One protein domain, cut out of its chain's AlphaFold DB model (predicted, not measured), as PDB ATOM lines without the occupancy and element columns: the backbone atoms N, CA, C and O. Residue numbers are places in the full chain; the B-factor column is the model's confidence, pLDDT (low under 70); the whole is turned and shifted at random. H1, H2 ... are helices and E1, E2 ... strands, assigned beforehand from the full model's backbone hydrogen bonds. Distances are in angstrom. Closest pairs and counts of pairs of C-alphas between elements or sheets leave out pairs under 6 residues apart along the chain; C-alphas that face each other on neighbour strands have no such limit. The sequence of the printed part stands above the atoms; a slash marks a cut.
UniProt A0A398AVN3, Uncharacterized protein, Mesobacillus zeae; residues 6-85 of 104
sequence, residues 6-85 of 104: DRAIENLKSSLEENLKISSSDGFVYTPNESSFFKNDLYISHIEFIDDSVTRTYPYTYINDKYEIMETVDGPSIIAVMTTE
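What this domain is: This is residues 6 to 85 of the 104 residues of an uncharacterized protein of Mesobacillus zeae (UniProt A0A398AVN3). A long ribbon of two strands, E3 and E6, runs along the longest axis; near one end the short strands E1 and E2 continue it into a curled sheet, with the helix H1 packed over one face. At the ribbon's other end a separate hairpin, E4 and E5, folds back on the side away from H1, making an open V with the ribbon. The 80 printed residues hold one named helix and six named strands, in the order H1 E1 E2 E3 E4 E5 E6; the sheets, E1 - E2 - E3 - E6 and E4 - E5, are both antiparallel, and the class is mixed, helices and strands. The whole is elongated, spanning 44 by 27 by 19 A, and only just loose, close to compact, with a radius of gyration of the C-alphas of 14.2 A.

How they stand to each other: H1, residues 6 to 20, has each O i to N i+4 pair within hydrogen-bond range. A tight link leads to E1, residues 22 to 24, which forms a hairpin with E2, residues 29 to 32; N 23 and O 31 are 2.8 A apart. E2 forms a hairpin with E3, residues 42 to 50, where N 30 and O 42 are 2.7 A apart. E1, E2 and E3 are a meander, each strand the antiparallel neighbour of the one before. The pairing is staggered: E2 pairs with E3 over residues 29 to 30 and with E1 over residues 30 to 32. E3 bends by 54 degrees at residue 45. E4, residues 60 to 64, and E5, residues 69 to 73, form a hairpin, with N 62 and O 71 2.8 A apart. E3 and E4 are apart. E5 and E6, residues 77 to 84, meet only through their link. E6 is antiparallel to E3 at 163 degrees, with N 45 and O 81 2.8 A apart and N 50 and O 77 2.8 A apart. The edge strands of this strongly twisted sheet are E1 and E6. H1 is on one face of it, an arrangement of two layers, helix over sheet; the closest C-alphas of H1 and E1 are those of Glu 17 and Ser 23, 5.5 A, and of H1 and E6 those of Ala 8 and Ile 78, 7.4 A.

Where its parts are: H1 begins at C-alpha 6, (-10.200, 110.033, -7.279), and is 20.8 A long. E1 measures 6.7 A and E2 10.1 A. E3 measures 22.9 A and ends at C-alpha 50, (-7.391, 120.766, -15.025). E4 measures 13.0 A and E5 11.7 A. E6 measures 22.7 A and ends at C-alpha 84, (-29.230, 123.793, -5.442).

The domain as a whole: The C-alphas farthest apart, those of Glu 34 and Thr 55, are 44.5 A apart. The printed part has no cut, and no link is long. The mean pLDDT of the printed part is 80.6; residues 52 to 56 are under 70.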
ATOM      1  N   ASP A   6      -9.395 110.652  -8.341       78.88
ATOM      2  CA  ASP A   6     -10.200 110.033  -7.279       78.88
ATOM      3  C   ASP A   6      -9.962 110.695  -5.917       78.88
ATOM      4  O   ASP A   6     -10.900 111.104  -5.232       78.88
ATOM      5  N   ARG A   7      -8.693 110.893  -5.553       79.75
ATOM      6  CA  ARG A   7      -8.308 111.534  -4.292       79.75
ATOM      7  C   ARG A   7      -8.713 113.004  -4.254       79.75
ATOM      8  O   ARG A   7      -9.101 113.530  -3.213       79.75
ATOM      9  N   ALA A   8      -8.637 113.680  -5.394       76.75
ATOM     10  CA  ALA A   8      -9.043 115.068  -5.498       76.75
ATOM     11  C   ALA A   8     -10.579 115.221  -5.397       76.75
ATOM     12  O   ALA A   8     -11.053 116.145  -4.734       76.75
ATOM     13  N   ILE A   9     -11.362 114.276  -5.939       81.94
ATOM     14  CA  ILE A   9     -12.816 114.193  -5.710       81.94
ATOM     15  C   ILE A   9     -13.119 113.943  -4.227       81.94
ATOM     16  O   ILE A   9     -13.991 114.608  -3.672       81.94
ATOM     17  N   GLU A  10     -12.418 113.018  -3.567       83.00
ATOM     18  CA  GLU A  10     -12.612 112.744  -2.134       83.00
ATOM     19  C   GLU A  10     -12.326 113.974  -1.261       83.00
ATOM     20  O   GLU A  10     -13.086 114.271  -0.334       83.00
ATOM     21  N   ASN A  11     -11.273 114.731  -1.583       82.88
ATOM     22  CA  ASN A  11     -10.945 115.978  -0.893       82.88
ATOM     23  C   ASN A  11     -12.015 117.051  -1.115       82.88
ATOM     24  O   ASN A  11     -12.456 117.686  -0.155       82.88
ATOM     25  N   LEU A  12     -12.467 117.230  -2.362       81.88
ATOM     26  CA  LEU A  12     -13.560 118.144  -2.693       81.88
ATOM     27  C   LEU A  12     -14.813 117.778  -1.893       81.88
ATOM     28  O   LEU A  12     -15.401 118.622  -1.223       81.88
ATOM     29  N   LYS A  13     -15.187 116.499  -1.922       83.94
ATOM     30  CA  LYS A  13     -16.334 115.951  -1.204       83.94
ATOM     31  C   LYS A  13     -16.247 116.237   0.296       83.94
ATOM     32  O   LYS A  13     -17.178 116.814   0.846       83.94
ATOM     33  N   SER A  14     -15.123 115.905   0.927       83.94
ATOM     34  CA  SER A  14     -14.907 116.133   2.363       83.94
ATOM     35  C   SER A  14     -15.000 117.618   2.718       83.94
ATOM     36  O   SER A  14     -15.683 117.993   3.667       83.94
ATOM     37  N   SER A  15     -14.389 118.484   1.907       82.31
ATOM     38  CA  SER A  15     -14.448 119.936   2.095       82.31
ATOM     39  C   SER A  15     -15.874 120.478   2.008       82.31
ATOM     40  O   SER A  15     -16.288 121.288   2.840       82.31
ATOM     41  N   LEU A  16     -16.659 120.011   1.034       83.38
ATOM     42  CA  LEU A  16     -18.059 120.403   0.893       83.38
ATOM     43  C   LEU A  16     -18.893 119.948   2.095       83.38
ATOM     44  O   LEU A  16     -19.650 120.747   2.649       83.38
ATOM     45  N   GLU A  17     -18.733 118.699   2.532       86.25
ATOM     46  CA  GLU A  17     -19.450 118.155   3.690       86.25
ATOM     47  C   GLU A  17     -19.125 118.930   4.978       86.25
ATOM     48  O   GLU A  17     -20.030 119.321   5.725       86.25
ATOM     49  N   GLU A  18     -17.848 119.241   5.209       84.69
ATOM     50  CA  GLU A  18     -17.403 119.977   6.392       84.69
ATOM     51  C   GLU A  18     -17.871 121.434   6.408       84.69
ATOM     52  O   GLU A  18     -18.350 121.913   7.446       84.69
ATOM     53  N   ASN A  19     -17.746 122.142   5.284       83.56
ATOM     54  CA  ASN A  19     -18.026 123.576   5.216       83.56
ATOM     55  C   ASN A  19     -19.518 123.871   5.069       83.56
ATOM     56  O   ASN A  19     -20.039 124.779   5.717       83.56
ATOM     57  N   LEU A  20     -20.220 123.095   4.246       83.19
ATOM     58  CA  LEU A  20     -21.623 123.352   3.917       83.19
ATOM     59  C   LEU A  20     -22.584 122.549   4.789       83.19
ATOM     60  O   LEU A  20     -23.800 122.746   4.705       83.19
ATOM     61  N   LYS A  21     -22.049 121.673   5.651       87.38
ATOM     62  CA  LYS A  21     -22.830 120.783   6.516       87.38
ATOM     63  C   LYS A  21     -23.803 119.946   5.682       87.38
ATOM     64  O   LYS A  21     -24.981 119.814   5.999       87.38
ATOM     65  N   ILE A  22     -23.305 119.419   4.574       86.19
ATOM     66  CA  ILE A  22     -24.043 118.528   3.679       86.19
ATOM     67  C   ILE A  22     -23.487 117.114   3.836       86.19
ATOM     68  O   ILE A  22     -22.391 116.930   4.360       86.19
ATOM     69  N   SER A  23     -24.240 116.109   3.422       87.25
ATOM     70  CA  SER A  23     -23.797 114.720   3.412       87.25
ATOM     71  C   SER A  23     -24.011 114.155   2.027       87.25
ATOM     72  O   SER A  23     -25.076 114.325   1.435       87.25
ATOM     73  N   SER A  24     -22.986 113.514   1.492       81.62
ATOM     74  CA  SER A  24     -23.106 112.842   0.211       81.62
ATOM     75  C   SER A  24     -24.086 111.680   0.263       81.62
ATOM     76  O   SER A  24     -24.065 110.840   1.164       81.62
ATOM     77  N   SER A  25     -24.927 111.639  -0.757       75.19
ATOM     78  CA  SER A  25     -25.704 110.472  -1.140       75.19
ATOM     79  C   SER A  25     -24.961 109.726  -2.256       75.19
ATOM     80  O   SER A  25     -23.769 109.947  -2.486       75.19
ATOM     81  N   ASP A  26     -25.643 108.810  -2.939       73.25
ATOM     82  CA  ASP A  26     -25.068 108.110  -4.085       73.25
ATOM     83  C   ASP A  26     -24.737 109.091  -5.232       73.25
ATOM     84  O   ASP A  26     -25.520 109.990  -5.560       73.25
ATOM     85  N   GLY A  27     -23.558 108.932  -5.836       76.94
ATOM     86  CA  GLY A  27     -23.037 109.823  -6.877       76.94
ATOM     87  C   GLY A  27     -22.673 111.239  -6.398       76.94
ATOM     88  O   GLY A  27     -22.023 111.430  -5.374       76.94
ATOM     89  N   PHE A  28     -23.048 112.244  -7.194       82.19
ATOM     90  CA  PHE A  28     -22.733 113.665  -6.977       82.19
ATOM     91  C   PHE A  28     -23.895 114.459  -6.359       82.19
ATOM     92  O   PHE A  28     -24.027 115.663  -6.594       82.19
ATOM     93  N   VAL A  29     -24.759 113.776  -5.609       85.62
ATOM     94  CA  VAL A  29     -25.906 114.367  -4.913       85.62
ATOM     95  C   VAL A  29     -25.577 114.487  -3.430       85.62
ATOM     96  O   VAL A  29     -25.034 113.564  -2.826       85.62
ATOM     97  N   TYR A  30     -25.920 115.622  -2.837       87.62
ATOM     98  CA  TYR A  30     -25.643 115.956  -1.450       87.62
ATOM     99  C   TYR A  30     -26.911 116.444  -0.768       87.62
ATOM    100  O   TYR A  30     -27.584 117.353  -1.252       87.62
ATOM    101  N   THR A  31     -27.195 115.881   0.395       88.62
ATOM    102  CA  THR A  31     -28.350 116.254   1.203       88.62
ATOM    103  C   THR A  31     -27.885 117.121   2.372       88.62
ATOM    104  O   THR A  31     -26.978 116.717   3.108       88.62
ATOM    105  N   PRO A  32     -28.449 118.326   2.564       87.75
ATOM    106  CA  PRO A  32     -28.136 119.158   3.717       87.75
ATOM    107  C   PRO A  32     -28.520 118.467   5.023       87.75
ATOM    108  O   PRO A  32     -29.607 117.903   5.138       87.75
ATOM    109  N   ASN A  33     -27.660 118.556   6.036       88.50
ATOM    110  CA  ASN A  33     -28.041 118.146   7.384       88.50
ATOM    111  C   ASN A  33     -28.818 119.264   8.108       88.50
ATOM    112  O   ASN A  33     -28.949 120.386   7.614       88.50
ATOM    113  N   GLU A  34     -29.311 118.979   9.315       85.88
ATOM    114  CA  GLU A  34     -30.114 119.927  10.107       85.88
ATOM    115  C   GLU A  34     -29.392 121.252  10.411       85.88
ATOM    116  O   GLU A  34     -30.033 122.293  10.564       85.88
ATOM    117  N   SER A  35     -28.056 121.224  10.473       86.06
ATOM    118  CA  SER A  35     -27.202 122.389  10.732       86.06
ATOM    119  C   SER A  35     -26.786 123.136   9.461       86.06
ATOM    120  O   SER A  35     -26.083 124.144   9.555       86.06
ATOM    121  N   SER A  36     -27.196 122.679   8.276       83.44
ATOM    122  CA  SER A  36     -26.912 123.371   7.023       83.44
ATOM    123  C   SER A  36     -27.787 124.606   6.832       83.44
ATOM    124  O   SER A  36     -28.971 124.657   7.200       83.44
ATOM    125  N   PHE A  37     -27.197 125.607   6.179       83.06
ATOM    126  CA  PHE A  37     -27.935 126.753   5.661       83.06
ATOM    127  C   PHE A  37     -28.867 126.351   4.506       83.06
ATOM    128  O   PHE A  37     -29.950 126.920   4.361       83.06
ATOM    129  N   PHE A  38     -28.481 125.347   3.716       82.19
ATOM    130  CA  PHE A  38     -29.288 124.844   2.609       82.19
ATOM    131  C   PHE A  38     -30.455 124.000   3.123       82.19
ATOM    132  O   PHE A  38     -30.360 123.335   4.155       82.19
ATOM    133  N   LYS A  39     -31.582 124.061   2.410       81.75
ATOM    134  CA  LYS A  39     -32.816 123.324   2.745       81.75
ATOM    135  C   LYS A  39     -33.245 122.332   1.673       81.75
ATOM    136  O   LYS A  39     -34.100 121.500   1.944       81.75
ATOM    137  N   ASN A  40     -32.634 122.423   0.500       84.12
ATOM    138  CA  ASN A  40     -32.878 121.549  -0.631       84.12
ATOM    139  C   ASN A  40     -31.592 120.801  -0.957       84.12
ATOM    140  O   ASN A  40     -30.501 121.276  -0.624       84.12
ATOM    141  N   ASP A  41     -31.728 119.670  -1.636       86.31
ATOM    142  CA  ASP A  41     -30.580 118.910  -2.107       86.31
ATOM    143  C   ASP A  41     -29.672 119.774  -2.995       86.31
ATOM    144  O   ASP A  41     -30.100 120.708  -3.692       86.31
ATOM    145  N   LEU A  42     -28.381 119.472  -2.926       86.25
ATOM    146  CA  LEU A  42     -27.357 120.036  -3.783       86.25
ATOM    147  C   LEU A  42     -26.837 118.937  -4.699       86.25
ATOM    148  O   LEU A  42     -26.772 117.771  -4.324       86.25
ATOM    149  N   TYR A  43     -26.416 119.304  -5.896       85.62
ATOM    150  CA  TYR A  43     -25.769 118.376  -6.809       85.62
ATOM    151  C   TYR A  43     -24.656 119.066  -7.587       85.62
ATOM    152  O   TYR A  43     -24.742 120.260  -7.891       85.62
ATOM    153  N   ILE A  44     -23.600 118.322  -7.914       84.00
ATOM    154  CA  ILE A  44     -22.543 118.817  -8.801       84.00
ATOM    155  C   ILE A  44     -23.027 118.655 -10.242       84.00
ATOM    156  O   ILE A  44     -23.230 117.545 -10.729       84.00
ATOM    157  N   SER A  45     -23.244 119.778 -10.924       83.31
ATOM    158  CA  SER A  45     -23.725 119.833 -12.310       83.31
ATOM    159  C   SER A  45     -22.597 119.869 -13.342       83.31
ATOM    160  O   SER A  45     -22.830 119.622 -14.528       83.31
ATOM    161  N   HIS A  46     -21.373 120.165 -12.908       83.50
ATOM    162  CA  HIS A  46     -20.173 120.127 -13.740       83.50
ATOM    163  C   HIS A  46     -18.966 119.792 -12.885       83.50
ATOM    164  O   HIS A  46     -18.802 120.379 -11.817       83.50
ATOM    165  N   ILE A  47     -18.124 118.889 -13.373       83.69
ATOM    166  CA  ILE A  47     -16.801 118.641 -12.816       83.69
ATOM    167  C   ILE A  47     -15.804 118.591 -13.967       83.69
ATOM    168  O   ILE A  47     -16.041 117.922 -14.974       83.69
ATOM    169  N   GLU A  48     -14.708 119.324 -13.834       82.44
ATOM    170  CA  GLU A  48     -13.642 119.354 -14.824       82.44
ATOM    171  C   GLU A  48     -12.290 119.323 -14.132       82.44
ATOM    172  O   GLU A  48     -12.036 120.072 -13.189       82.44
ATOM    173  N   PHE A  49     -11.436 118.427 -14.614       80.50
ATOM    174  CA  PHE A  49     -10.077 118.270 -14.132       80.50
ATOM    175  C   PHE A  49      -9.151 119.071 -15.025       80.50
ATOM    176  O   PHE A  49      -9.082 118.856 -16.236       80.50
ATOM    177  N   ILE A  50      -8.444 119.995 -14.405       78.12
ATOM    178  CA  ILE A  50      -7.391 120.766 -15.025       78.12
ATOM    179  C   ILE A  50      -6.085 120.132 -14.564       78.12
ATOM    180  O   ILE A  50      -5.749 120.191 -13.386       78.12
ATOM    181  N   ASP A  51      -5.343 119.524 -15.480       73.44
ATOM    182  CA  ASP A  51      -4.024 118.980 -15.187       73.44
ATOM    183  C   ASP A  51      -3.011 119.311 -16.294       73.44
ATOM    184  O   ASP A  51      -3.326 119.947 -17.305       73.44
ATOM    185  N   ASP A  52      -1.779 118.846 -16.097       68.12
ATOM    186  CA  ASP A  52      -0.677 118.991 -17.053       68.12
ATOM    187  C   ASP A  52      -0.803 118.075 -18.289       68.12
ATOM    188  O   ASP A  52       0.083 118.081 -19.149       68.12
ATOM    189  N   SER A  53      -1.847 117.239 -18.397       65.19
ATOM    190  CA  SER A  53      -2.055 116.380 -19.576       65.19
ATOM    191  C   SER A  53      -2.390 117.201 -20.818       65.19
ATOM    192  O   SER A  53      -2.090 116.799 -21.944       65.19
ATOM    193  N   VAL A  54      -2.957 118.389 -20.611       63.50
ATOM    194  CA  VAL A  54      -3.102 119.410 -21.637       63.50
ATOM    195  C   VAL A  54      -1.894 120.328 -21.509       63.50
ATOM    196  O   VAL A  54      -1.619 120.826 -20.424       63.50
ATOM    197  N   THR A  55      -1.169 120.582 -22.601       63.97
ATOM    198  CA  THR A  55      -0.038 121.528 -22.631       63.97
ATOM    199  C   THR A  55      -0.536 122.961 -22.422       63.97
ATOM    200  O   THR A  55      -0.634 123.745 -23.366       63.97
ATOM    201  N   ARG A  56      -0.917 123.283 -21.190       69.44
ATOM    202  CA  ARG A  56      -1.315 124.603 -20.719       69.44
ATOM    203  C   ARG A  56      -0.202 125.110 -19.813       69.44
ATOM    204  O   ARG A  56       0.342 124.370 -19.002       69.44
ATOM    205  N   THR A  57       0.166 126.369 -19.986       75.50
ATOM    206  CA  THR A  57       1.085 127.061 -19.082       75.50
ATOM    207  C   THR A  57       0.269 127.797 -18.038       75.50
ATOM    208  O   THR A  57      -0.581 128.605 -18.408       75.50
ATOM    209  N   TYR A  58       0.537 127.528 -16.765       76.62
ATOM    210  CA  TYR A  58      -0.039 128.280 -15.657       76.62
ATOM    211  C   TYR A  58       0.733 129.594 -15.438       76.62
ATOM    212  O   TYR A  58       1.953 129.620 -15.645       76.62
ATOM    213  N   PRO A  59       0.061 130.682 -15.033       81.69
ATOM    214  CA  PRO A  59      -1.378 130.786 -14.794       81.69
ATOM    215  C   PRO A  59      -2.179 130.820 -16.102       81.69
ATOM    216  O   PRO A  59      -1.723 131.375 -17.104       81.69
ATOM    217  N   TYR A  60      -3.381 130.247 -16.107       81.06
ATOM    218  CA  TYR A  60      -4.271 130.291 -17.269       81.06
ATOM    219  C   TYR A  60      -5.692 130.689 -16.867       81.06
ATOM    220  O   TYR A  60      -6.164 130.365 -15.780       81.06
ATOM    221  N   THR A  61      -6.395 131.387 -17.757       83.38
ATOM    222  CA  THR A  61      -7.794 131.760 -17.528       83.38
ATOM    223  C   THR A  61      -8.712 130.640 -18.003       83.38
ATOM    224  O   THR A  61      -8.804 130.365 -19.202       83.38
ATOM    225  N   TYR A  62      -9.400 130.003 -17.062       82.50
ATOM    226  CA  TYR A  62     -10.481 129.072 -17.339       82.50
ATOM    227  C   TYR A  62     -11.764 129.849 -17.626       82.50
ATOM    228  O   TYR A  62     -12.181 130.698 -16.836       82.50
ATOM    229  N   ILE A  63     -12.388 129.548 -18.766       83.81
ATOM    230  CA  ILE A  63     -13.645 130.161 -19.191       83.81
ATOM    231  C   ILE A  63     -14.645 129.053 -19.488       83.81
ATOM    232  O   ILE A  63     -14.374 128.156 -20.287       83.81
ATOM    233  N   ASN A  64     -15.816 129.137 -18.863       79.50
ATOM    234  CA  ASN A  64     -16.942 128.267 -19.158       79.50
ATOM    235  C   ASN A  64     -18.214 129.102 -19.310       79.50
ATOM    236  O   ASN A  64     -18.884 129.423 -18.327       79.50
ATOM    237  N   ASP A  65     -18.554 129.421 -20.560       81.94
ATOM    238  CA  ASP A  65     -19.693 130.279 -20.905       81.94
ATOM    239  C   ASP A  65     -21.037 129.687 -20.462       81.94
ATOM    240  O   ASP A  65     -21.966 130.422 -20.139       81.94
ATOM    241  N   LYS A  66     -21.149 128.352 -20.395       79.75
ATOM    242  CA  LYS A  66     -22.381 127.671 -19.967       79.75
ATOM    243  C   LYS A  66     -22.715 127.967 -18.503       79.75
ATOM    244  O   LYS A  66     -23.891 128.013 -18.146       79.75
ATOM    245  N   TYR A  67     -21.696 128.135 -17.667       74.94
ATOM    246  CA  TYR A  67     -21.849 128.408 -16.237       74.94
ATOM    247  C   TYR A  67     -21.388 129.818 -15.843       74.94
ATOM    248  O   TYR A  67     -21.375 130.128 -14.652       74.94
ATOM    249  N   GLU A  68     -21.052 130.659 -16.828       80.50
ATOM    250  CA  GLU A  68     -20.559 132.034 -16.660       80.50
ATOM    251  C   GLU A  68     -19.342 132.115 -15.722       80.50
ATOM    252  O   GLU A  68     -19.236 133.010 -14.886       80.50
ATOM    253  N   ILE A  69     -18.431 131.146 -15.836       77.25
ATOM    254  CA  ILE A  69     -17.219 131.077 -15.012       77.25
ATOM    255  C   ILE A  69     -16.072 131.703 -15.788       77.25
ATOM    256  O   ILE A  69     -15.805 131.308 -16.923       77.25
ATOM    257  N   MET A  70     -15.380 132.644 -15.153       80.81
ATOM    258  CA  MET A  70     -14.124 133.209 -15.624       80.81
ATOM    259  C   MET A  70     -13.183 133.307 -14.429       80.81
ATOM    260  O   MET A  70     -13.311 134.219 -13.620       80.81
ATOM    261  N   GLU A  71     -12.269 132.349 -14.310       75.94
ATOM    262  CA  GLU A  71     -11.355 132.246 -13.171       75.94
ATOM    263  C   GLU A  71      -9.917 132.068 -13.649       75.94
ATOM    264  O   GLU A  71      -9.661 131.426 -14.671       75.94
ATOM    265  N   THR A  72      -8.968 132.646 -12.915       80.31
ATOM    266  CA  THR A  72      -7.541 132.405 -13.162       80.31
ATOM    267  C   THR A  72      -7.103 131.220 -12.321       80.31
ATOM    268  O   THR A  72      -7.326 131.192 -11.116       80.31
ATOM    269  N   VAL A  73      -6.508 130.235 -12.977       80.12
ATOM    270  CA  VAL A  73      -6.033 129.006 -12.360       80.12
ATOM    271  C   VAL A  73      -4.511 128.995 -12.423       80.12
ATOM    272  O   VAL A  73      -3.934 129.077 -13.511       80.12
ATOM    273  N   ASP A  74      -3.879 128.865 -11.260       77.19
ATOM    274  CA  ASP A  74      -2.425 128.963 -11.090       77.19
ATOM    275  C   ASP A  74      -1.718 127.590 -11.068       77.19
ATOM    276  O   ASP A  74      -0.491 127.522 -11.167       77.19
ATOM    277  N   GLY A  75      -2.483 126.492 -11.055       76.69
ATOM    278  CA  GLY A  75      -1.965 125.124 -11.093       76.69
ATOM    279  C   GLY A  75      -3.025 124.058 -11.409       76.69
ATOM    280  O   GLY A  75      -4.197 124.381 -11.644       76.69
ATOM    281  N   PRO A  76      -2.633 122.770 -11.438       78.12
ATOM    282  CA  PRO A  76      -3.568 121.657 -11.583       78.12
ATOM    283  C   PRO A  76      -4.672 121.726 -10.525       78.12
ATOM    284  O   PRO A  76      -4.382 121.939  -9.357       78.12
ATOM    285  N   SER A  77      -5.933 121.581 -10.927       76.19
ATOM    286  CA  SER A  77      -7.080 121.802 -10.042       76.19
ATOM    287  C   SER A  77      -8.371 121.161 -10.548       76.19
ATOM    288  O   SER A  77      -8.473 120.724 -11.694       76.19
ATOM    289  N   ILE A  78      -9.384 121.102  -9.680       79.00
ATOM    290  CA  ILE A  78     -10.747 120.701 -10.050       79.00
ATOM    291  C   ILE A  78     -11.628 121.939 -10.117       79.00
ATOM    292  O   ILE A  78     -11.726 122.684  -9.148       79.00
ATOM    293  N   ILE A  79     -12.361 122.098 -11.214       81.38
ATOM    294  CA  ILE A  79     -13.496 123.014 -11.273       81.38
ATOM    295  C   ILE A  79     -14.768 122.211 -11.055       81.38
ATOM    296  O   ILE A  79     -15.127 121.371 -11.879       81.38
ATOM    297  N   ALA A  80     -15.469 122.488  -9.960       79.81
ATOM    298  CA  ALA A  80     -16.775 121.913  -9.677       79.81
ATOM    299  C   ALA A  80     -17.841 123.011  -9.644       79.81
ATOM    300  O   ALA A  80     -17.660 124.050  -9.014       79.81
ATOM    301  N   VAL A  81     -18.970 122.773 -10.309       81.94
ATOM    302  CA  VAL A  81     -20.145 123.644 -10.243       81.94
ATOM    303  C   VAL A  81     -21.209 122.939  -9.440       81.94
ATOM    304  O   VAL A  81     -21.741 121.911  -9.853       81.94
ATOM    305  N   MET A  82     -21.531 123.515  -8.291       79.94
ATOM    306  CA  MET A  82     -22.641 123.053  -7.481       79.94
ATOM    307  C   MET A  82     -23.934 123.757  -7.850       79.94
ATOM    308  O   MET A  82     -23.964 124.889  -8.333       79.94
ATOM    309  N   THR A  83     -25.030 123.058  -7.626       80.06
ATOM    310  CA  THR A  83     -26.363 123.511  -7.963       80.06
ATOM    311  C   THR A  83     -27.322 123.109  -6.855       80.06
ATOM    312  O   THR A  83     -27.266 121.988  -6.369       80.06
ATOM    313  N   THR A  84     -28.186 124.032  -6.442       79.56
ATOM    314  CA  THR A  84     -29.230 123.793  -5.442       79.56
ATOM    315  C   THR A  84     -30.464 124.613  -5.792       79.56
ATOM    316  O   THR A  84     -30.364 125.628  -6.488       79.56
ATOM    317  N   GLU A  85     -31.630 124.179  -5.327       73.31
ATOM    318  CA  GLU A  85     -32.870 124.929  -5.502       73.31
ATOM    319  C   GLU A  85     -32.909 126.143  -4.562       73.31
ATOM    320  O   GLU A  85     -32.717 126.020  -3.348       73.31
TER     321      GLU A  85